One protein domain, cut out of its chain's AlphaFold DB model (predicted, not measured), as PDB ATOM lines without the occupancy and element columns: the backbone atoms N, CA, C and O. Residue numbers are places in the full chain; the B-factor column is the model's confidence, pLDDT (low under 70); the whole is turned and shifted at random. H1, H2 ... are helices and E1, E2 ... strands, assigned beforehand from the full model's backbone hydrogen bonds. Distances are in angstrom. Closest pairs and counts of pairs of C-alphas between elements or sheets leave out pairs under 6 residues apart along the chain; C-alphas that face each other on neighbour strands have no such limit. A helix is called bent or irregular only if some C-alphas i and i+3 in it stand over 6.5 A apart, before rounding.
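What this domain is: This is residues 3 to 97 and 157 to 225 of the 231 residues of the protein "DUF4338 domain-containing protein" of Caldilineaceae bacterium SB0670_bin_27 (UniProt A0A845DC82). A small, twisted four-stranded sheet, E1, E4, E6 and E5, has the short helices H4 and H5 at its margins, and the long helix H6 runs side by side with H2, away from the sheet. The hairpin E2 and E3 lies at one end of the long axis and the tail with H7 and H8 at the other, where residues 219 to 225 stick out. The 164 printed residues hold eight named helices and six named strands, in the order H1 E1 H2 H3 E2 E3 E4 H4 E5 E6 H5 H6 H7 H8, of mixed class; the large sheet is mixed, the small one antiparallel. The whole is only just compact, close to loose, with a radius of gyration of the C-alphas of 17.9 A and spans of 52 by 38 by 31 A.

Where its parts are: The sheet has E1, residues 8 to 10, E4, 64 to 68, 13.6 A long, E6, 159 to 165, 19.4 A, and E5, 89 to 94, 14.7 A. E2 is 47 to 50 and E3 57 to 59. The helices are H1, 3 to 7, from C-alpha 3 at (-5.094, 6.314, 22.348), H2, 25 to 32, H3, 36 to 46, 15.4 A, H4, 75 to 79, H5, 170 to 175, H6, 188 to 206, 25.4 A, H7, 209 to 212, and H8, 216 to 224, 12.1 A, to C-alpha 224 at (-31.840, -27.907, 20.148). H6 is irregular, C-alphas 198 and 201 being 7.3 A apart, with a kink of 43 degrees near residue 195.

How they stand to each other: E1 and E4 are parallel, with N 66 and O 9 at 2.9 A; E4 and E6 are antiparallel, with N 164 and O 65 at 2.8 A, as are E6 and E5, with N 91 and O 161 at 2.9 A. E4, H4, E5 form a split strand-helix-strand unit, two strands running the same way with E6 between them, and its crossover is right-handed. H4 and H5 only graze the sheet, with residues 77 to 78 and 170 to 174. H3 grazes it only just, with 5 pairs of C-alphas within 10 A. H5 touches H1, closest C-alphas Arg 4 and Leu 174, 5.6 A. H4 touches H2, closest C-alphas Lys 27 and Ile 76, 5.9 A. H2 touches H6 at a shallow tilt of 16 degrees, opposite ways, closest C-alphas Leu 28 and Cys 195, 5.9 A. In the hairpin E2 and E3, N 48 and O 58 are 2.8 A apart. H6 and H8 are apart. Every O i to N i+4 pair is within hydrogen-bond range in H2, H3, H4, H5 and H8, against 12 of 15 in H6 and 0 of 1 in H1, where 1 of 2 O i to N i+3 pairs is; H7 is too short for an O i to N i+4 pair.

The domain as a whole: The C-alphas of Glu 177 and Ser 212 are the two farthest apart, 53.9 A. Residues 98 to 156 are not printed, and C-alphas 97 and 157 are 8.8 A apart across the cut. The links E1 to H2 and H5 to H6 are long. The mean pLDDT of the printed part is 90.9; residue 225 is under 70.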
ATOM      1  N   ASP A   3      -6.093   7.174  21.686       81.44
ATOM      2  CA  ASP A   3      -5.094   6.314  22.348       81.44
ATOM      3  C   ASP A   3      -5.382   6.044  23.832       81.44
ATOM      4  O   ASP A   3      -4.853   5.089  24.395       81.44
ATOM      5  N   ARG A   4      -6.251   6.844  24.466       87.69
ATOM      6  CA  ARG A   4      -6.664   6.656  25.865       87.69
ATOM      7  C   ARG A   4      -7.806   5.653  26.029       87.69
ATOM      8  O   ARG A   4      -8.082   5.253  27.154       87.69
ATOM      9  N   LEU A   5      -8.421   5.187  24.938       89.50
ATOM     10  CA  LEU A   5      -9.438   4.128  24.990       89.50
ATOM     11  C   LEU A   5      -8.877   2.799  25.510       89.50
ATOM     12  O   LEU A   5      -9.631   1.978  26.007       89.50
ATOM     13  N   VAL A   6      -7.553   2.628  25.498       90.69
ATOM     14  CA  VAL A   6      -6.870   1.494  26.140       90.69
ATOM     15  C   VAL A   6      -7.030   1.453  27.669       90.69
ATOM     16  O   VAL A   6      -6.613   0.503  28.319       90.69
ATOM     17  N   HIS A   7      -7.597   2.501  28.268       94.56
ATOM     18  CA  HIS A   7      -7.951   2.549  29.686       94.56
ATOM     19  C   HIS A   7      -9.421   2.181  29.946       94.56
ATOM     20  O   HIS A   7      -9.872   2.232  31.092       94.56
ATOM     21  N   VAL A   8     -10.171   1.839  28.896       95.62
ATOM     22  CA  VAL A   8     -11.591   1.495  28.942       95.62
ATOM     23  C   VAL A   8     -11.763   0.042  28.510       95.62
ATOM     24  O   VAL A   8     -11.100  -0.428  27.586       95.62
ATOM     25  N   MET A   9     -12.662  -0.673  29.176       95.56
ATOM     26  CA  MET A   9     -13.110  -1.997  28.751       95.56
ATOM     27  C   MET A   9     -14.628  -1.996  28.633       95.56
ATOM     28  O   MET A   9     -15.321  -1.429  29.473       95.56
ATOM     29  N   GLU A  10     -15.142  -2.651  27.602       94.44
ATOM     30  CA  GLU A  10     -16.567  -2.925  27.480       94.44
ATOM     31  C   GLU A  10     -16.844  -4.350  27.958       94.44
ATOM     32  O   GLU A  10     -16.220  -5.307  27.494       94.44
ATOM     33  N   ALA A  11     -17.772  -4.497  28.896       94.50
ATOM     34  CA  ALA A  11     -18.319  -5.790  29.260       94.50
ATOM     35  C   ALA A  11     -19.498  -6.091  28.338       94.50
ATOM     36  O   ALA A  11     -20.611  -5.615  28.544       94.50
ATOM     37  N   TYR A  12     -19.210  -6.845  27.281       88.31
ATOM     38  CA  TYR A  12     -20.158  -7.092  26.199       88.31
ATOM     39  C   TYR A  12     -21.322  -8.007  26.613       88.31
ATOM     40  O   TYR A  12     -22.468  -7.754  26.252       88.31
ATOM     41  N   VAL A  13     -21.041  -9.052  27.398       88.19
ATOM     42  CA  VAL A  13     -22.053  -9.967  27.945       88.19
ATOM     43  C   VAL A  13     -21.910  -9.996  29.456       88.19
ATOM     44  O   VAL A  13     -20.848 -10.326  29.982       88.19
ATOM     45  N   VAL A  14     -22.992  -9.647  30.147       91.62
ATOM     46  CA  VAL A  14     -23.065  -9.630  31.606       91.62
ATOM     47  C   VAL A  14     -24.345 -10.335  32.018       91.62
ATOM     48  O   VAL A  14     -25.446  -9.931  31.651       91.62
ATOM     49  N   GLY A  15     -24.193 -11.397  32.792       91.44
ATOM     50  CA  GLY A  15     -25.300 -12.205  33.266       91.44
ATOM     51  C   GLY A  15     -24.782 -13.384  34.068       91.44
ATOM     52  O   GLY A  15     -23.582 -13.653  34.097       91.44
ATOM     53  N   ALA A  16     -25.699 -14.075  34.727       92.31
ATOM     54  CA  ALA A  16     -25.428 -15.372  35.318       92.31
ATOM     55  C   ALA A  16     -26.155 -16.436  34.503       92.31
ATOM     56  O   ALA A  16     -27.254 -16.189  34.008       92.31
ATOM     57  N   VAL A  17     -25.541 -17.605  34.376       90.75
ATOM     58  CA  VAL A  17     -26.194 -18.786  33.807       90.75
ATOM     59  C   VAL A  17     -27.032 -19.483  34.884       90.75
ATOM     60  O   VAL A  17     -26.736 -19.323  36.074       90.75
ATOM     61  N   PRO A  18     -28.076 -20.241  34.518       90.69
ATOM     62  CA  PRO A  18     -28.726 -21.156  35.447       90.69
ATOM     63  C   PRO A  18     -27.712 -22.120  36.105       90.69
ATOM     64  O   PRO A  18     -26.727 -22.489  35.463       90.69
ATOM     65  N   PRO A  19     -27.904 -22.496  37.381       92.62
ATOM     66  CA  PRO A  19     -29.013 -22.093  38.251       92.62
ATOM     67  C   PRO A  19     -28.830 -20.703  38.886       92.62
ATOM     68  O   PRO A  19     -29.765 -20.138  39.447       92.62
ATOM     69  N   TYR A  20     -27.647 -20.096  38.781       94.06
ATOM     70  CA  TYR A  20     -27.322 -18.835  39.456       94.06
ATOM     71  C   TYR A  20     -28.171 -17.646  38.995       94.06
ATOM     72  O   TYR A  20     -28.396 -16.714  39.770       94.06
ATOM     73  N   SER A  21     -28.681 -17.656  37.760       92.25
ATOM     74  CA  SER A  21     -29.646 -16.651  37.293       92.25
ATOM     75  C   SER A  21     -30.916 -16.610  38.151       92.25
ATOM     76  O   SER A  21     -31.416 -15.522  38.440       92.25
ATOM     77  N   GLN A  22     -31.383 -17.766  38.632       93.12
ATOM     78  CA  GLN A  22     -32.574 -17.906  39.481       93.12
ATOM     79  C   GLN A  22     -32.350 -17.279  40.872       93.12
ATOM     80  O   GLN A  22     -33.264 -16.710  41.478       93.12
ATOM     81  N   LEU A  23     -31.088 -17.265  41.315       94.75
ATOM     82  CA  LEU A  23     -30.602 -16.638  42.546       94.75
ATOM     83  C   LEU A  23     -30.226 -15.154  42.393       94.75
ATOM     84  O   LEU A  23     -29.591 -14.579  43.271       94.75
ATOM     85  N   ILE A  24     -30.601 -14.501  41.285       92.00
ATOM     86  CA  ILE A  24     -30.214 -13.109  40.989       92.00
ATOM     87  C   ILE A  24     -28.678 -12.952  40.883       92.00
ATOM     88  O   ILE A  24     -28.123 -11.857  41.026       92.00
ATOM     89  N   GLY A  25     -27.966 -14.027  40.532       94.75
ATOM     90  CA  GLY A  25     -26.513 -14.030  40.351       94.75
ATOM     91  C   GLY A  25     -26.031 -13.022  39.307       94.75
ATOM     92  O   GLY A  25     -24.913 -12.526  39.396       94.75
ATOM     93  N   GLY A  26     -26.890 -12.617  38.363       94.19
ATOM     94  CA  GLY A  26     -26.575 -11.553  37.405       94.19
ATOM     95  C   GLY A  26     -26.230 -10.215  38.073       94.19
ATOM     96  O   GLY A  26     -25.359  -9.502  37.582       94.19
ATOM     97  N   LYS A  27     -26.839  -9.885  39.228       93.81
ATOM     98  CA  LYS A  27     -26.461  -8.689  40.004       93.81
ATOM     99  C   LYS A  27     -25.091  -8.834  40.657       93.81
ATOM    100  O   LYS A  27     -24.346  -7.861  40.675       93.81
ATOM    101  N   LEU A  28     -24.758 -10.023  41.160       96.00
ATOM    102  CA  LEU A  28     -23.429 -10.300  41.703       96.00
ATOM    103  C   LEU A  28     -22.366 -10.157  40.611       96.00
ATOM    104  O   LEU A  28     -21.400  -9.427  40.800       96.00
ATOM    105  N   VAL A  29     -22.574 -10.773  39.442       96.38
ATOM    106  CA  VAL A  29     -21.653 -10.646  38.299       96.38
ATOM    107  C   VAL A  29     -21.484  -9.178  37.905       96.38
ATOM    108  O   VAL A  29     -20.355  -8.711  37.769       96.38
ATOM    109  N   ALA A  30     -22.585  -8.425  37.801       96.00
ATOM    110  CA  ALA A  30     -22.541  -6.995  37.510       96.00
ATOM    111  C   ALA A  30     -21.763  -6.196  38.574       96.00
ATOM    112  O   ALA A  30     -20.994  -5.302  38.229       96.00
ATOM    113  N   ALA A  31     -21.906  -6.520  39.862       96.44
ATOM    114  CA  ALA A  31     -21.156  -5.862  40.929       96.44
ATOM    115  C   ALA A  31     -19.658  -6.191  40.834       96.44
ATOM    116  O   ALA A  31     -18.814  -5.296  40.883       96.44
ATOM    117  N   LEU A  32     -19.321  -7.464  40.618       97.12
ATOM    118  CA  LEU A  32     -17.945  -7.949  40.523       97.12
ATOM    119  C   LEU A  32     -17.165  -7.352  39.351       97.12
ATOM    120  O   LEU A  32     -15.935  -7.285  39.429       97.12
ATOM    121  N   MET A  33     -17.840  -6.852  38.311       96.19
ATOM    122  CA  MET A  33     -17.197  -6.068  37.250       96.19
ATOM    123  C   MET A  33     -16.338  -4.935  37.825       96.19
ATOM    124  O   MET A  33     -15.236  -4.695  37.344       96.19
ATOM    125  N   GLY A  34     -16.815  -4.263  38.879       95.75
ATOM    126  CA  GLY A  34     -16.105  -3.154  39.515       95.75
ATOM    127  C   GLY A  34     -15.039  -3.553  40.542       95.75
ATOM    128  O   GLY A  34     -14.535  -2.693  41.266       95.75
ATOM    129  N   SER A  35     -14.707  -4.840  40.643       97.50
ATOM    130  CA  SER A  35     -13.754  -5.347  41.631       97.50
ATOM    131  C   SER A  35     -12.295  -5.023  41.295       97.50
ATOM    132  O   SER A  35     -11.886  -4.821  40.143       97.50
ATOM    133  N   LYS A  36     -11.461  -5.038  42.336       97.31
ATOM    134  CA  LYS A  36     -10.002  -4.913  42.231       97.31
ATOM    135  C   LYS A  36      -9.400  -6.033  41.375       97.31
ATOM    136  O   LYS A  36      -8.397  -5.822  40.693       97.31
ATOM    137  N   GLU A  37      -9.997  -7.214  41.409       98.00
ATOM    138  CA  GLU A  37      -9.591  -8.431  40.718       98.00
ATOM    139  C   GLU A  37      -9.773  -8.289  39.212       98.00
ATOM    140  O   GLU A  37      -8.833  -8.589  38.473       98.00
ATOM    141  N   VAL A  38     -10.910  -7.749  38.755       96.81
ATOM    142  CA  VAL A  38     -11.142  -7.445  37.333       96.81
ATOM    143  C   VAL A  38     -10.134  -6.415  36.833       96.81
ATOM    144  O   VAL A  38      -9.485  -6.635  35.808       96.81
ATOM    145  N   ARG A  39      -9.906  -5.331  37.592       95.81
ATOM    146  CA  ARG A  39      -8.876  -4.332  37.254       95.81
ATOM    147  C   ARG A  39      -7.492  -4.968  37.118       95.81
ATOM    148  O   ARG A  39      -6.799  -4.739  36.129       95.81
ATOM    149  N   ARG A  40      -7.091  -5.792  38.089       95.50
ATOM    150  CA  ARG A  40      -5.801  -6.498  38.074       95.50
ATOM    151  C   ARG A  40      -5.705  -7.499  36.924       95.50
ATOM    152  O   ARG A  40      -4.643  -7.612  36.324       95.50
ATOM    153  N   ALA A  41      -6.778  -8.221  36.609       95.88
ATOM    154  CA  ALA A  41      -6.813  -9.161  35.491       95.88
ATOM    155  C   ALA A  41      -6.624  -8.443  34.150       95.88
ATOM    156  O   ALA A  41      -5.820  -8.884  33.328       95.88
ATOM    157  N   TYR A  42      -7.290  -7.301  33.970       94.69
ATOM    158  CA  TYR A  42      -7.091  -6.446  32.805       94.69
ATOM    159  C   TYR A  42      -5.641  -5.962  32.706       94.69
ATOM    160  O   TYR A  42      -5.004  -6.124  31.668       94.69
ATOM    161  N   GLU A  43      -5.085  -5.426  33.795       92.44
ATOM    162  CA  GLU A  43      -3.696  -4.959  33.823       92.44
ATOM    163  C   GLU A  43      -2.712  -6.093  33.509       92.44
ATOM    164  O   GLU A  43      -1.851  -5.917  32.658       92.44
ATOM    165  N   ARG A  44      -2.871  -7.291  34.088       92.00
ATOM    166  CA  ARG A  44      -2.024  -8.452  33.747       92.00
ATOM    167  C   ARG A  44      -2.088  -8.822  32.264       92.00
ATOM    168  O   ARG A  44      -1.095  -9.270  31.697       92.00
ATOM    169  N   ARG A  45      -3.261  -8.675  31.641       90.62
ATOM    170  CA  ARG A  45      -3.473  -9.038  30.238       90.62
ATOM    171  C   ARG A  45      -2.946  -7.987  29.268       90.62
ATOM    172  O   ARG A  45      -2.442  -8.375  28.222       90.62
ATOM    173  N   TYR A  46      -3.081  -6.700  29.580       88.19
ATOM    174  CA  TYR A  46      -2.876  -5.618  28.608       88.19
ATOM    175  C   TYR A  46      -1.722  -4.668  28.932       88.19
ATOM    176  O   TYR A  46      -1.265  -3.957  28.036       88.19
ATOM    177  N   LEU A  47      -1.235  -4.632  30.173       84.69
ATOM    178  CA  LEU A  47      -0.113  -3.775  30.539       84.69
ATOM    179  C   LEU A  47       1.173  -4.255  29.858       84.69
ATOM    180  O   LEU A  47       1.493  -5.441  29.879       84.69
ATOM    181  N   ASP A  48       1.887  -3.316  29.240       81.62
ATOM    182  CA  ASP A  48       3.164  -3.505  28.543       81.62
ATOM    183  C   ASP A  48       3.136  -4.548  27.410       81.62
ATOM    184  O   ASP A  48       4.176  -4.920  26.860       81.62
ATOM    185  N   ARG A  49       1.935  -4.958  26.978       77.94
ATOM    186  CA  ARG A  49       1.741  -5.794  25.793       77.94
ATOM    187  C   ARG A  49       1.796  -4.962  24.520       77.94
ATOM    188  O   ARG A  49       1.272  -3.847  24.453       77.94
ATOM    189  N   GLN A  50       2.417  -5.542  23.499       80.56
ATOM    190  CA  GLN A  50       2.460  -4.989  22.153       80.56
ATOM    191  C   GLN A  50       1.154  -5.316  21.420       80.56
ATOM    192  O   GLN A  50       0.730  -6.469  21.372       80.56
ATOM    193  N   SER A  51       0.487  -4.304  20.867       75.31
ATOM    194  CA  SER A  51      -0.718  -4.518  20.060       75.31
ATOM    195  C   SER A  51      -0.385  -5.225  18.746       75.31
ATOM    196  O   SER A  51       0.544  -4.795  18.065       75.31
ATOM    197  N   VAL A  52      -1.209  -6.182  18.319       76.81
ATOM    198  CA  VAL A  52      -1.030  -6.911  17.046       76.81
ATOM    199  C   VAL A  52      -1.034  -5.969  15.834       76.81
ATOM    200  O   VAL A  52      -0.188  -6.084  14.955       76.81
ATOM    201  N   ILE A  53      -1.957  -5.003  15.806       73.81
ATOM    202  CA  ILE A  53      -2.163  -4.132  14.637       73.81
ATOM    203  C   ILE A  53      -1.158  -2.976  14.611       73.81
ATOM    204  O   ILE A  53      -0.516  -2.730  13.601       73.81
ATOM    205  N   ARG A  54      -1.018  -2.237  15.721       75.88
ATOM    206  CA  ARG A  54      -0.190  -1.015  15.758       75.88
ATOM    207  C   ARG A  54       1.253  -1.259  16.191       75.88
ATOM    208  O   ARG A  54       2.030  -0.312  16.192       75.88
ATOM    209  N   GLN A  55       1.590  -2.475  16.624       79.69
ATOM    210  CA  GLN A  55       2.920  -2.852  17.114       79.69
ATOM    211  C   GLN A  55       3.476  -1.932  18.225       79.69
ATOM    212  O   GLN A  55       4.688  -1.797  18.375       79.69
ATOM    213  N   ARG A  56       2.610  -1.319  19.050       76.75
ATOM    214  CA  ARG A  56       3.003  -0.428  20.161       76.75
ATOM    215  C   ARG A  56       2.730  -1.063  21.520       76.75
ATOM    216  O   ARG A  56       1.718  -1.742  21.688       76.75
ATOM    217  N   LYS A  57       3.608  -0.807  22.499       76.50
ATOM    218  CA  LYS A  57       3.385  -1.181  23.904       76.50
ATOM    219  C   LYS A  57       2.357  -0.252  24.539       76.50
ATOM    220  O   LYS A  57       2.489   0.971  24.463       76.50
ATOM    221  N   HIS A  58       1.355  -0.826  25.193       73.25
ATOM    222  CA  HIS A  58       0.322  -0.057  25.878       73.25
ATOM    223  C   HIS A  58       0.537  -0.031  27.390       73.25
ATOM    224  O   HIS A  58       0.665  -1.067  28.034       73.25
ATOM    225  N   ARG A  59       0.470   1.160  27.997       81.62
ATOM    226  CA  ARG A  59       0.383   1.312  29.460       81.62
ATOM    227  C   ARG A  59      -1.075   1.244  29.922       81.62
ATOM    228  O   ARG A  59      -1.611   2.200  30.479       81.62
ATOM    229  N   ALA A  60      -1.732   0.129  29.613       83.56
ATOM    230  CA  ALA A  60      -3.157  -0.083  29.835       83.56
ATOM    231  C   ALA A  60      -3.482  -0.184  31.338       83.56
ATOM    232  O   ALA A  60      -3.263  -1.211  31.977       83.56
ATOM    233  N   ARG A  61      -3.997   0.903  31.916       92.31
ATOM    234  CA  ARG A  61      -4.579   0.931  33.270       92.31
ATOM    235  C   ARG A  61      -6.087   1.059  33.151       92.31
ATOM    236  O   ARG A  61      -6.536   2.060  32.601       92.31
ATOM    237  N   LEU A  62      -6.848   0.087  33.641       95.75
ATOM    238  CA  LEU A  62      -8.304   0.127  33.537       95.75
ATOM    239  C   LEU A  62      -8.876   1.166  34.509       95.75
ATOM    240  O   LEU A  62      -8.696   1.043  35.720       95.75
ATOM    241  N   VAL A  63      -9.559   2.182  33.976       96.94
ATOM    242  CA  VAL A  63     -10.173   3.264  34.774       96.94
ATOM    243  C   VAL A  63     -11.686   3.342  34.626       96.94
ATOM    244  O   VAL A  63     -12.346   3.943  35.471       96.94
ATOM    245  N   LEU A  64     -12.237   2.753  33.566       97.38
ATOM    246  CA  LEU A  64     -13.662   2.784  33.270       97.38
ATOM    247  C   LEU A  64     -14.085   1.467  32.628       97.38
ATOM    248  O   LEU A  64     -13.452   1.006  31.678       97.38
ATOM    249  N   LEU A  65     -15.181   0.900  33.117       97.25
ATOM    250  CA  LEU A  65     -15.916  -0.139  32.410       97.25
ATOM    251  C   LEU A  65     -17.172   0.448  31.792       97.25
ATOM    252  O   LEU A  65     -17.813   1.295  32.409       97.25
ATOM    253  N   THR A  66     -17.543  -0.020  30.610       96.94
ATOM    254  CA  THR A  66     -18.841   0.271  30.002       96.94
ATOM    255  C   THR A  66     -19.625  -1.011  29.779       96.94
ATOM    256  O   THR A  66     -19.049  -2.078  29.589       96.94
ATOM    257  N   THR A  67     -20.946  -0.917  29.808       95.44
ATOM    258  CA  THR A  67     -21.847  -1.998  29.400       95.44
ATOM    259  C   THR A  67     -23.108  -1.391  28.814       95.44
ATOM    260  O   THR A  67     -23.530  -0.303  29.214       95.44
ATOM    261  N   THR A  68     -23.736  -2.107  27.895       93.38
ATOM    262  CA  THR A  68     -25.085  -1.791  27.426       93.38
ATOM    263  C   THR A  68     -26.107  -2.688  28.108       93.38
ATOM    264  O   THR A  68     -25.793  -3.807  28.516       93.38
ATOM    265  N   SER A  69     -27.340  -2.215  28.244       90.62
ATOM    266  CA  SER A  69     -28.474  -3.084  28.560       90.62
ATOM    267  C   SER A  69     -28.841  -3.992  27.378       90.62
ATOM    268  O   SER A  69     -28.440  -3.741  26.241       90.62
ATOM    269  N   ALA A  70     -29.627  -5.041  27.638       81.88
ATOM    270  CA  ALA A  70     -30.130  -5.921  26.583       81.88
ATOM    271  C   ALA A  70     -31.232  -5.242  25.744       81.88
ATOM    272  O   ALA A  70     -31.114  -5.151  24.520       81.88
ATOM    273  N   LEU A  71     -32.271  -4.727  26.416       76.31
ATOM    274  CA  LEU A  71     -33.456  -4.095  25.825       76.31
ATOM    275  C   LEU A  71     -33.857  -2.883  26.690       76.31
ATOM    276  O   LEU A  71     -34.478  -3.049  27.737       76.31
ATOM    277  N   GLY A  72     -33.464  -1.662  26.318       82.38
ATOM    278  CA  GLY A  72     -33.880  -0.451  27.039       82.38
ATOM    279  C   GLY A  72     -33.346  -0.335  28.472       82.38
ATOM    280  O   GLY A  72     -32.150  -0.470  28.715       82.38
ATOM    281  N   ARG A  73     -34.205  -0.021  29.442       80.38
ATOM    282  CA  ARG A  73     -33.785   0.301  30.814       80.38
ATOM    283  C   ARG A  73     -33.439  -0.951  31.629       80.38
ATOM    284  O   ARG A  73     -34.281  -1.821  31.810       80.38
ATOM    285  N   SER A  74     -32.235  -1.025  32.210       84.12
ATOM    286  CA  SER A  74     -31.814  -2.193  33.011       84.12
ATOM    287  C   SER A  74     -32.071  -1.999  34.506       84.12
ATOM    288  O   SER A  74     -31.490  -1.122  35.150       84.12
ATOM    289  N   SER A  75     -32.919  -2.839  35.103       82.44
ATOM    290  CA  SER A  75     -33.159  -2.825  36.554       82.44
ATOM    291  C   SER A  75     -31.948  -3.306  37.362       82.44
ATOM    292  O   SER A  75     -31.792  -2.887  38.510       82.44
ATOM    293  N   ILE A  76     -31.074  -4.127  36.760       86.75
ATOM    294  CA  ILE A  76     -29.807  -4.574  37.354       86.75
ATOM    295  C   ILE A  76     -28.929  -3.353  37.605       86.75
ATOM    296  O   ILE A  76     -28.644  -3.032  38.753       86.75
ATOM    297  N   TYR A  77     -28.572  -2.621  36.551       90.50
ATOM    298  CA  TYR A  77     -27.610  -1.524  36.650       90.50
ATOM    299  C   TYR A  77     -28.174  -0.312  37.396       90.50
ATOM    300  O   TYR A  77     -27.472   0.304  38.187       90.50
ATOM    301  N   ASN A  78     -29.463  -0.003  37.225       85.56
ATOM    302  CA  ASN A  78     -30.080   1.153  37.883       85.56
ATOM    303  C   ASN A  78     -30.222   1.013  39.406       85.56
ATOM    304  O   ASN A  78     -30.307   2.024  40.097       85.56
ATOM    305  N   ARG A  79     -30.325  -0.216  39.930       85.50
ATOM    306  CA  ARG A  79     -30.580  -0.467  41.362       85.50
ATOM    307  C   ARG A  79     -29.377  -1.048  42.102       85.50
ATOM    308  O   ARG A  79     -29.442  -1.211  43.317       85.50
ATOM    309  N   LEU A  80     -28.310  -1.405  41.391       90.56
ATOM    310  CA  LEU A  80     -27.103  -1.952  41.994       90.56
ATOM    311  C   LEU A  80     -26.299  -0.823  42.640       90.56
ATOM    312  O   LEU A  80     -25.796   0.072  41.963       90.56
ATOM    313  N   SER A  81     -26.187  -0.895  43.962       88.81
ATOM    314  CA  SER A  81     -25.402   0.028  44.771       88.81
ATOM    315  C   SER A  81     -24.695  -0.765  45.861       88.81
ATOM    316  O   SER A  81     -25.357  -1.357  46.714       88.81
ATOM    317  N   ILE A  82     -23.365  -0.781  45.812       92.69
ATOM    318  CA  ILE A  82     -22.507  -1.344  46.856       92.69
ATOM    319  C   ILE A  82     -21.947  -0.165  47.665       92.69
ATOM    320  O   ILE A  82     -21.401   0.755  47.047       92.69
ATOM    321  N   PRO A  83     -22.076  -0.144  49.006       91.94
ATOM    322  CA  PRO A  83     -21.484   0.902  49.839       91.94
ATOM    323  C   PRO A  83     -19.991   1.046  49.545       91.94
ATOM    324  O   PRO A  83     -19.267   0.052  49.556       91.94
ATOM    325  N   GLU A  84     -19.554   2.266  49.213       89.88
ATOM    326  CA  GLU A  84     -18.157   2.577  48.851       89.88
ATOM    327  C   GLU A  84     -17.570   1.660  47.757       89.88
ATOM    328  O   GLU A  84     -16.361   1.446  47.664       89.88
ATOM    329  N   GLY A  85     -18.440   1.071  46.940       91.06
ATOM    330  CA  GLY A  85     -18.091   0.076  45.945       91.06
ATOM    331  C   GLY A  85     -18.544   0.466  44.541       91.06
ATOM    332  O   GLY A  85     -18.768   1.642  44.241       91.06
ATOM    333  N   PRO A  86     -18.671  -0.528  43.649       92.31
ATOM    334  CA  PRO A  86     -19.095  -0.310  42.274       92.31
ATOM    335  C   PRO A  86     -20.454   0.393  42.188       92.31
ATOM    336  O   PRO A  86     -21.440  -0.039  42.792       92.31
ATOM    337  N   ARG A  87     -20.509   1.457  41.380       92.06
ATOM    338  CA  ARG A  87     -21.733   2.193  41.052       92.06
ATOM    339  C   ARG A  87     -21.842   2.381  39.548       92.06
ATOM    340  O   ARG A  87     -20.895   2.819  38.897       92.06
ATOM    341  N   PHE A  88     -23.026   2.100  39.019       95.00
ATOM    342  CA  PHE A  88     -23.338   2.294  37.612       95.00
ATOM    343  C   PHE A  88     -23.833   3.721  37.379       95.00
ATOM    344  O   PHE A  88     -24.767   4.198  38.024       95.00
ATOM    345  N   LEU A  89     -23.200   4.404  36.434       95.12
ATOM    346  CA  LEU A  89     -23.603   5.708  35.938       95.12
ATOM    347  C   LEU A  89     -24.296   5.505  34.596       95.12
ATOM    348  O   LEU A  89     -23.680   4.988  33.667       95.12
ATOM    349  N   ARG A  90     -25.553   5.928  34.466       94.75
ATOM    350  CA  ARG A  90     -26.189   6.041  33.149       94.75
ATOM    351  C   ARG A  90     -25.506   7.179  32.391       94.75
ATOM    352  O   ARG A  90     -25.487   8.306  32.881       94.75
ATOM    353  N   ILE A  91     -24.940   6.882  31.224       94.94
ATOM    354  CA  ILE A  91     -24.180   7.856  30.422       94.94
ATOM    355  C   ILE A  91     -24.819   8.170  29.066       94.94
ATOM    356  O   ILE A  91     -24.319   9.032  28.351       94.94
ATOM    357  N   GLY A  92     -25.923   7.507  28.719       93.94
ATOM    358  CA  GLY A  92     -26.695   7.811  27.519       93.94
ATOM    359  C   GLY A  92     -27.476   6.609  27.011       93.94
ATOM    360  O   GLY A  92     -27.673   5.625  27.730       93.94
ATOM    361  N   THR A  93     -27.899   6.698  25.757       93.38
ATOM    362  CA  THR A  93     -28.513   5.604  25.009       93.38
ATOM    363  C   THR A  93     -27.761   5.377  23.704       93.38
ATOM    364  O   THR A  93     -27.036   6.245  23.218       93.38
ATOM    365  N   THR A  94     -27.901   4.180  23.151       90.25
ATOM    366  CA  THR A  94     -27.388   3.812  21.836       90.25
ATOM    367  C   THR A  94     -28.478   3.098  21.046       90.25
ATOM    368  O   THR A  94     -29.293   2.370  21.613       90.25
ATOM    369  N   LYS A  95     -28.490   3.322  19.734       89.06
ATOM    370  CA  LYS A  95     -29.299   2.599  18.747       89.06
ATOM    371  C   LYS A  95     -28.336   2.077  17.700       89.06
ATOM    372  O   LYS A  95     -27.342   2.740  17.398       89.06
ATOM    373  N   GLY A  96     -28.600   0.903  17.150       84.62
ATOM    374  CA  GLY A  96     -27.627   0.309  16.256       84.62
ATOM    375  C   GLY A  96     -28.148  -0.838  15.425       84.62
ATOM    376  O   GLY A  96     -29.347  -1.097  15.350       84.62
ATOM    377  N   PHE A  97     -27.177  -1.475  14.790       87.56
ATOM    378  CA  PHE A  97     -27.361  -2.624  13.932       87.56
ATOM    379  C   PHE A  97     -27.222  -3.913  14.736       87.56
ATOM    380  O   PHE A  97     -26.371  -4.018  15.625       87.56
ATOM    381  N   ILE A 157     -33.892  -0.768  18.291       83.81
ATOM    382  CA  ILE A 157     -33.827  -1.043  19.735       83.81
ATOM    383  C   ILE A 157     -32.832  -0.105  20.409       83.81
ATOM    384  O   ILE A 157     -31.619  -0.166  20.184       83.81
ATOM    385  N   GLU A 158     -33.383   0.734  21.276       88.19
ATOM    386  CA  GLU A 158     -32.629   1.625  22.129       88.19
ATOM    387  C   GLU A 158     -32.105   0.860  23.345       88.19
ATOM    388  O   GLU A 158     -32.849   0.171  24.046       88.19
ATOM    389  N   ARG A 159     -30.803   0.975  23.602       90.19
ATOM    390  CA  ARG A 159     -30.135   0.388  24.767       90.19
ATOM    391  C   ARG A 159     -29.532   1.492  25.609       90.19
ATOM    392  O   ARG A 159     -28.916   2.417  25.083       90.19
ATOM    393  N   GLU A 160     -29.684   1.395  26.922       93.69
ATOM    394  CA  GLU A 160     -29.000   2.293  27.842       93.69
ATOM    395  C   GLU A 160     -27.524   1.915  27.929       93.69
ATOM    396  O   GLU A 160     -27.167   0.735  28.006       93.69
ATOM    397  N   VAL A 161     -26.668   2.933  27.931       95.00
ATOM    398  CA  VAL A 161     -25.230   2.785  28.122       95.00
ATOM    399  C   VAL A 161     -24.900   3.169  29.555       95.00
ATOM    400  O   VAL A 161     -25.254   4.257  30.028       95.00
ATOM    401  N   TYR A 162     -24.188   2.281  30.232       96.12
ATOM    402  CA  TYR A 162     -23.734   2.477  31.596       96.12
ATOM    403  C   TYR A 162     -22.220   2.486  31.673       96.12
ATOM    404  O   TYR A 162     -21.542   1.780  30.927       96.12
ATOM    405  N   ALA A 163     -21.709   3.254  32.624       96.50
ATOM    406  CA  ALA A 163     -20.307   3.279  32.986       96.50
ATOM    407  C   ALA A 163     -20.111   2.906  34.457       96.50
ATOM    408  O   ALA A 163     -20.876   3.336  35.318       96.50
ATOM    409  N   ILE A 164     -19.049   2.159  34.743       96.56
ATOM    410  CA  ILE A 164     -18.587   1.841  36.092       96.56
ATOM    411  C   ILE A 164     -17.181   2.429  36.240       96.56
ATOM    412  O   ILE A 164     -16.217   1.882  35.689       96.56
ATOM    413  N   PRO A 165     -17.037   3.570  36.928       96.62
ATOM    414  CA  PRO A 165     -15.727   4.117  37.251       96.62
ATOM    415  C   PRO A 165     -14.939   3.170  38.160       96.62
ATOM    416  O   PRO A 165     -15.441   2.772  39.205       96.62
ATOM    417  N   LEU A 166     -13.694   2.861  37.789       96.88
ATOM    418  CA  LEU A 166     -12.737   2.121  38.634       96.88
ATOM    419  C   LEU A 166     -11.627   3.021  39.187       96.88
ATOM    420  O   LEU A 166     -10.660   2.556  39.797       96.88
ATOM    421  N   ALA A 167     -11.727   4.317  38.913       96.25
ATOM    422  CA  ALA A 167     -10.832   5.341  39.407       96.25
ATOM    423  C   ALA A 167     -11.608   6.633  39.645       96.25
ATOM    424  O   ALA A 167     -12.428   7.017  38.815       96.25
ATOM    425  N   GLU A 168     -11.310   7.346  40.725       95.88
ATOM    426  CA  GLU A 168     -11.955   8.627  41.047       95.88
ATOM    427  C   GLU A 168     -11.720   9.666  39.945       95.88
ATOM    428  O   GLU A 168     -12.607  10.417  39.548       95.88
ATOM    429  N   ASN A 169     -10.502   9.678  39.402       96.38
ATOM    430  CA  ASN A 169     -10.054  10.629  38.395       96.38
ATOM    431  C   ASN A 169     -10.193  10.104  36.955       96.38
ATOM    432  O   ASN A 169      -9.505  10.605  36.064       96.38
ATOM    433  N   TRP A 170     -11.072   9.123  36.705       96.19
ATOM    434  CA  TRP A 170     -11.219   8.468  35.398       96.19
ATOM    435  C   TRP A 170     -11.418   9.459  34.241       96.19
ATOM    436  O   TRP A 170     -10.748   9.331  33.220       96.19
ATOM    437  N   LYS A 171     -12.255  10.498  34.407       95.94
ATOM    438  CA  LYS A 171     -12.481  11.528  33.371       95.94
ATOM    439  C   LYS A 171     -11.182  12.233  32.983       95.94
ATOM    440  O   LYS A 171     -10.883  12.329  31.798       95.94
ATOM    441  N   LYS A 172     -10.394  12.646  33.984       96.38
ATOM    442  CA  LYS A 172      -9.103  13.330  33.808       96.38
ATOM    443  C   LYS A 172      -8.039  12.421  33.192       96.38
ATOM    444  O   LYS A 172      -7.188  12.873  32.432       96.38
ATOM    445  N   VAL A 173      -8.084  11.121  33.492       94.94
ATOM    446  CA  VAL A 173      -7.207  10.134  32.841       94.94
ATOM    447  C   VAL A 173      -7.581   9.963  31.366       94.94
ATOM    448  O   VAL A 173      -6.703   9.938  30.503       94.94
ATOM    449  N   LEU A 174      -8.879   9.889  31.054       94.56
ATOM    450  CA  LEU A 174      -9.358   9.741  29.678       94.56
ATOM    451  C   LEU A 174      -9.186  11.016  28.836       94.56
ATOM    452  O   LEU A 174      -8.963  10.905  27.627       94.56
ATOM    453  N   SER A 175      -9.244  12.207  29.443       94.38
ATOM    454  CA  SER A 175      -8.929  13.480  28.775       94.38
ATOM    455  C   SER A 175      -7.424  13.711  28.608       94.38
ATOM    456  O   SER A 175      -7.018  14.436  27.704       94.38
ATOM    457  N   GLY A 176      -6.589  13.032  29.401       92.19
ATOM    458  CA  GLY A 176      -5.130  13.133  29.351       92.19
ATOM    459  C   GLY A 176      -4.534  14.156  30.320       92.19
ATOM    460  O   GLY A 176      -3.315  14.283  30.361       92.19
ATOM    461  N   GLU A 177      -5.365  14.822  31.123       93.88
ATOM    462  CA  GLU A 177      -4.936  15.747  32.180       93.88
ATOM    463  C   GLU A 177      -4.134  15.031  33.274       93.88
ATOM    464  O   GLU A 177      -3.169  15.572  33.807       93.88
ATOM    465  N   HIS A 178      -4.515  13.797  33.620       94.12
ATOM    466  CA  HIS A 178      -3.861  13.008  34.663       94.12
ATOM    467  C   HIS A 178      -3.241  11.726  34.099       94.12
ATOM    468  O   HIS A 178      -3.907  10.937  33.433       94.12
ATOM    469  N   GLN A 179      -1.979  11.457  34.447       88.56
ATOM    470  CA  GLN A 179      -1.324  10.181  34.123       88.56
ATOM    471  C   GLN A 179      -1.436   9.144  35.250       88.56
ATOM    472  O   GLN A 179      -1.490   7.942  34.990       88.56
ATOM    473  N   ARG A 180      -1.477   9.593  36.513       92.00
ATOM    474  CA  ARG A 180      -1.570   8.715  37.686       92.00
ATOM    475  C   ARG A 180      -3.029   8.370  37.976       92.00
ATOM    476  O   ARG A 180      -3.840   9.256  38.234       92.00
ATOM    477  N   VAL A 181      -3.350   7.080  37.971       94.38
ATOM    478  CA  VAL A 181      -4.690   6.569  38.292       94.38
ATOM    479  C   VAL A 181      -4.898   6.552  39.808       94.38
ATOM    480  O   VAL A 181      -4.049   6.041  40.536       94.38
ATOM    481  N   ARG A 182      -6.028   7.093  40.276       95.19
ATOM    482  CA  ARG A 182      -6.488   6.997  41.671       95.19
ATOM    483  C   ARG A 182      -7.582   5.938  41.748       95.19
ATOM    484  O   ARG A 182      -8.730   6.235  41.439       95.19
ATOM    485  N   SER A 183      -7.199   4.691  42.022       93.75
ATOM    486  CA  SER A 183      -8.113   3.544  41.959       93.75
ATOM    487  C   SER A 183      -9.254   3.646  42.971       93.75
ATOM    488  O   SER A 183      -9.020   3.955  44.131       93.75
ATOM    489  N   LEU A 184     -10.455   3.297  42.518       93.25
ATOM    490  CA  LEU A 184     -11.695   3.221  43.280       93.25
ATOM    491  C   LEU A 184     -12.275   1.816  43.068       93.25
ATOM    492  O   LEU A 184     -13.065   1.595  42.155       93.25
ATOM    493  N   THR A 185     -11.788   0.837  43.831       95.06
ATOM    494  CA  THR A 185     -12.191  -0.575  43.692       95.06
ATOM    495  C   THR A 185     -12.160  -1.282  45.039       95.06
ATOM    496  O   THR A 185     -11.154  -1.168  45.743       95.06
ATOM    497  N   LYS A 186     -13.179  -2.097  45.326       96.50
ATOM    498  CA  LYS A 186     -13.199  -3.032  46.461       96.50
ATOM    499  C   LYS A 186     -12.729  -4.437  46.052       96.50
ATOM    500  O   LYS A 186     -12.810  -4.774  44.865       96.50
ATOM    501  N   PRO A 187     -12.214  -5.252  46.989       97.81
ATOM    502  CA  PRO A 187     -11.989  -6.676  46.761       97.81
ATOM    503  C   PRO A 187     -13.279  -7.401  46.363       97.81
ATOM    504  O   PRO A 187     -14.363  -7.095  46.858       97.81
ATOM    505  N   ALA A 188     -13.154  -8.395  45.490       98.19
ATOM    506  CA  ALA A 188     -14.257  -9.247  45.060       98.19
ATOM    507  C   ALA A 188     -14.903  -9.987  46.237       98.19
ATOM    508  O   ALA A 188     -16.109 -10.202  46.202       98.19
ATOM    509  N   ALA A 189     -14.129 -10.327  47.274       98.19
ATOM    510  CA  ALA A 189     -14.637 -10.961  48.488       98.19
ATOM    511  C   ALA A 189     -15.651 -10.060  49.215       98.19
ATOM    512  O   ALA A 189     -16.791 -10.474  49.386       98.19
ATOM    513  N   GLU A 190     -15.288  -8.804  49.510       98.12
ATOM    514  CA  GLU A 190     -16.192  -7.829  50.150       98.12
ATOM    515  C   GLU A 190     -17.449  -7.563  49.309       98.12
ATOM    516  O   GLU A 190     -18.560  -7.475  49.829       98.12
ATOM    517  N   ILE A 191     -17.291  -7.433  47.985       97.94
ATOM    518  CA  ILE A 191     -18.432  -7.245  47.076       97.94
ATOM    519  C   ILE A 191     -19.345  -8.479  47.109       97.94
ATOM    520  O   ILE A 191     -20.566  -8.337  47.147       97.94
ATOM    521  N   SER A 192     -18.757  -9.677  47.081       97.50
ATOM    522  CA  SER A 192     -19.497 -10.941  47.092       97.50
ATOM    523  C   SER A 192     -20.283 -11.114  48.378       97.50
ATOM    524  O   SER A 192     -21.472 -11.391  48.297       97.50
ATOM    525  N   GLU A 193     -19.650 -10.899  49.530       97.88
ATOM    526  CA  GLU A 193     -20.278 -10.999  50.850       97.88
ATOM    527  C   GLU A 193     -21.504 -10.087  50.944       97.88
ATOM    528  O   GLU A 193     -22.619 -10.562  51.156       97.88
ATOM    529  N   PHE A 194     -21.350  -8.804  50.598       97.38
ATOM    530  CA  PHE A 194     -22.481  -7.880  50.574       97.38
ATOM    531  C   PHE A 194     -23.605  -8.347  49.637       97.38
ATOM    532  O   PHE A 194     -24.785  -8.271  49.979       97.38
ATOM    533  N   CYS A 195     -23.275  -8.808  48.428       96.62
ATOM    534  CA  CYS A 195     -24.276  -9.302  47.480       96.62
ATOM    535  C   CYS A 195     -24.976 -10.578  47.967       96.62
ATOM    536  O   CYS A 195     -26.171 -10.751  47.691       96.62
ATOM    537  N   LEU A 196     -24.247 -11.458  48.655       97.12
ATOM    538  CA  LEU A 196     -24.777 -12.686  49.231       97.12
ATOM    539  C   LEU A 196     -25.835 -12.356  50.279       97.12
ATOM    540  O   LEU A 196     -26.994 -12.733  50.094       97.12
ATOM    541  N   ASP A 197     -25.470 -11.552  51.274       97.25
ATOM    542  CA  ASP A 197     -26.345 -11.167  52.382       97.25
ATOM    543  C   ASP A 197     -27.549 -10.352  51.904       97.25
ATOM    544  O   ASP A 197     -28.694 -10.573  52.300       97.25
ATOM    545  N   ARG A 198     -27.310  -9.394  51.004       95.50
ATOM    546  CA  ARG A 198     -28.339  -8.452  50.551       95.50
ATOM    547  C   ARG A 198     -29.360  -9.100  49.616       95.50
ATOM    548  O   ARG A 198     -30.524  -8.689  49.625       95.50
ATOM    549  N   TRP A 199     -28.927 -10.003  48.732       94.19
ATOM    550  CA  TRP A 199     -29.745 -10.458  47.599       94.19
ATOM    551  C   TRP A 199     -29.836 -11.971  47.456       94.19
ATOM    552  O   TRP A 199     -30.949 -12.466  47.282       94.19
ATOM    553  N   ILE A 200     -28.712 -12.689  47.470       96.00
ATOM    554  CA  ILE A 200     -28.683 -14.102  47.060       96.00
ATOM    555  C   ILE A 200     -29.254 -15.005  48.149       96.00
ATOM    556  O   ILE A 200     -30.157 -15.785  47.853       96.00
ATOM    557  N   VAL A 201     -28.792 -14.878  49.397       97.31
ATOM    558  CA  VAL A 201     -29.276 -15.708  50.513       97.31
ATOM    559  C   VAL A 201     -30.782 -15.493  50.731       97.31
ATOM    560  O   VAL A 201     -31.524 -16.468  50.587       97.31
ATOM    561  N   PRO A 202     -31.298 -14.248  50.857       96.94
ATOM    562  CA  PRO A 202     -32.742 -14.024  50.970       96.94
ATOM    563  C   PRO A 202     -33.548 -14.483  49.747       96.94
ATOM    564  O   PRO A 202     -34.756 -14.701  49.826       96.94
ATOM    565  N   ARG A 203     -32.943 -14.549  48.552       96.00
ATOM    566  CA  ARG A 203     -33.609 -15.104  47.362       96.00
ATOM    567  C   ARG A 203     -33.692 -16.625  47.449       96.00
ATOM    568  O   ARG A 203     -34.750 -17.157  47.138       96.00
ATOM    569  N   SER A 204     -32.620 -17.276  47.891       96.69
ATOM    570  CA  SER A 204     -32.530 -18.733  48.026       96.69
ATOM    571  C   SER A 204     -33.509 -19.307  49.056       96.69
ATOM    572  O   SER A 204     -33.984 -20.425  48.889       96.69
ATOM    573  N   GLU A 205     -33.856 -18.531  50.085       96.94
ATOM    574  CA  GLU A 205     -34.856 -18.909  51.093       96.94
ATOM    575  C   GLU A 205     -36.290 -18.818  50.554       96.94
ATOM    576  O   GLU A 205     -37.156 -19.592  50.944       96.94
ATOM    577  N   ARG A 206     -36.544 -17.875  49.637       95.69
ATOM    578  CA  ARG A 206     -37.873 -17.642  49.046       95.69
ATOM    579  C   ARG A 206     -38.151 -18.498  47.816       95.69
ATOM    580  O   ARG A 206     -39.306 -18.638  47.431       95.69
ATOM    581  N   ASP A 207     -37.110 -18.984  47.153       93.12
ATOM    582  CA  ASP A 207     -37.214 -19.724  45.901       93.12
ATOM    583  C   ASP A 207     -36.124 -20.793  45.826       93.12
ATOM    584  O   ASP A 207     -34.938 -20.485  45.692       93.12
ATOM    585  N   ALA A 208     -36.552 -22.053  45.907       94.56
ATOM    586  CA  ALA A 208     -35.687 -23.226  45.880       94.56
ATOM    587  C   ALA A 208     -35.516 -23.838  44.476       94.56
ATOM    588  O   ALA A 208     -34.860 -24.874  44.364       94.56
ATOM    589  N   SER A 209     -36.051 -23.219  43.411       91.88
ATOM    590  CA  SER A 209     -35.972 -23.733  42.023       91.88
ATOM    591  C   SER A 209     -34.542 -24.032  41.561       91.88
ATOM    592  O   SER A 209     -34.310 -24.978  40.808       91.88
ATOM    593  N   PHE A 210     -33.565 -23.294  42.095       93.12
ATOM    594  CA  PHE A 210     -32.144 -23.483  41.808       93.12
ATOM    595  C   PHE A 210     -31.613 -24.857  42.234       93.12
ATOM    596  O   PHE A 210     -30.615 -25.314  41.681       93.12
ATOM    597  N   ARG A 211     -32.258 -25.514  43.207       93.19
ATOM    598  CA  ARG A 211     -31.854 -26.832  43.721       93.19
ATOM    599  C   ARG A 211     -32.265 -27.970  42.796       93.19
ATOM    600  O   ARG A 211     -31.575 -28.979  42.745       93.19
ATOM    601  N   SER A 212     -33.376 -27.808  42.083       92.38
ATOM    602  CA  SER A 212     -33.903 -28.793  41.132       92.38
ATOM    603  C   SER A 212     -33.434 -28.534  39.700       92.38
ATOM    604  O   SER A 212     -34.000 -29.080  38.757       92.38
ATOM    605  N   PHE A 213     -32.449 -27.656  39.512       91.25
ATOM    606  CA  PHE A 213     -31.947 -27.333  38.189       91.25
ATOM    607  C   PHE A 213     -31.111 -28.484  37.620       91.25
ATOM    608  O   PHE A 213     -30.065 -28.834  38.166       91.25
ATOM    609  N   ASP A 214     -31.544 -29.025  36.485       89.38
ATOM    610  CA  ASP A 214     -30.776 -30.007  35.731       89.38
ATOM    611  C   ASP A 214     -29.756 -29.321  34.811       89.38
ATOM    612  O   ASP A 214     -30.113 -28.588  33.891       89.38
ATOM    613  N   SER A 215     -28.469 -29.603  35.017       84.94
ATOM    614  CA  SER A 215     -27.400 -29.110  34.142       84.94
ATOM    615  C   SER A 215     -27.469 -29.662  32.710       84.94
ATOM    616  O   SER A 215     -27.054 -28.967  31.779       84.94
ATOM    617  N   GLY A 216     -28.041 -30.859  32.516       84.62
ATOM    618  CA  GLY A 216     -28.263 -31.461  31.199       84.62
ATOM    619  C   GLY A 216     -29.179 -30.613  30.315       84.62
ATOM    620  O   GLY A 216     -28.968 -30.522  29.103       84.62
ATOM    621  N   SER A 217     -30.114 -29.881  30.928       81.75
ATOM    622  CA  SER A 217     -30.988 -28.930  30.235       81.75
ATOM    623  C   SER A 217     -30.235 -27.818  29.491       81.75
ATOM    624  O   SER A 217     -30.710 -27.365  28.447       81.75
ATOM    625  N   ILE A 218     -29.045 -27.404  29.959       83.00
ATOM    626  CA  ILE A 218     -28.220 -26.401  29.260       83.00
ATOM    627  C   ILE A 218     -27.712 -26.979  27.948       83.00
ATOM    628  O   ILE A 218     -27.831 -26.336  26.909       83.00
ATOM    629  N   LEU A 219     -27.148 -28.188  27.993       79.94
ATOM    630  CA  LEU A 219     -26.611 -28.841  26.805       79.94
ATOM    631  C   LEU A 219     -27.728 -29.128  25.801       79.94
ATOM    632  O   LEU A 219     -27.565 -28.827  24.625       79.94
ATOM    633  N   SER A 220     -28.875 -29.617  26.282       78.88
ATOM    634  CA  SER A 220     -30.074 -29.796  25.462       78.88
ATOM    635  C   SER A 220     -30.464 -28.485  24.773       78.88
ATOM    636  O   SER A 220     -30.497 -28.432  23.552       78.88
ATOM    637  N   THR A 221     -30.599 -27.387  25.527       77.06
ATOM    638  CA  THR A 221     -30.926 -26.054  24.987       77.06
ATOM    639  C   THR A 221     -29.914 -25.566  23.947       77.06
ATOM    640  O   THR A 221     -30.294 -24.979  22.938       77.06
ATOM    641  N   LEU A 222     -28.619 -25.795  24.166       75.94
ATOM    642  CA  LEU A 222     -27.579 -25.393  23.214       75.94
ATOM    643  C   LEU A 222     -27.618 -26.212  21.919       75.94
ATOM    644  O   LEU A 222     -27.291 -25.674  20.865       75.94
ATOM    645  N   LEU A 223     -27.997 -27.490  22.000       74.56
ATOM    646  CA  LEU A 223     -28.078 -28.391  20.850       74.56
ATOM    647  C   LEU A 223     -29.388 -28.232  20.071       74.56
ATOM    648  O   LEU A 223     -29.376 -28.349  18.850       74.56
ATOM    649  N   THR A 224     -30.500 -27.966  20.755       71.12
ATOM    650  CA  THR A 224     -31.840 -27.907  20.148       71.12
ATOM    651  C   THR A 224     -32.340 -26.487  19.892       71.12
ATOM    652  O   THR A 224     -33.407 -26.317  19.317       71.12
ATOM    653  N   GLY A 225     -31.591 -25.458  20.303       64.38
ATOM    654  CA  GLY A 225     -32.021 -24.056  20.210       64.38
ATOM    655  C   GLY A 225     -32.929 -23.603  21.360       64.38
ATOM    656  O   GLY A 225     -33.330 -22.441  21.393       64.38
TER     657      GLY A 225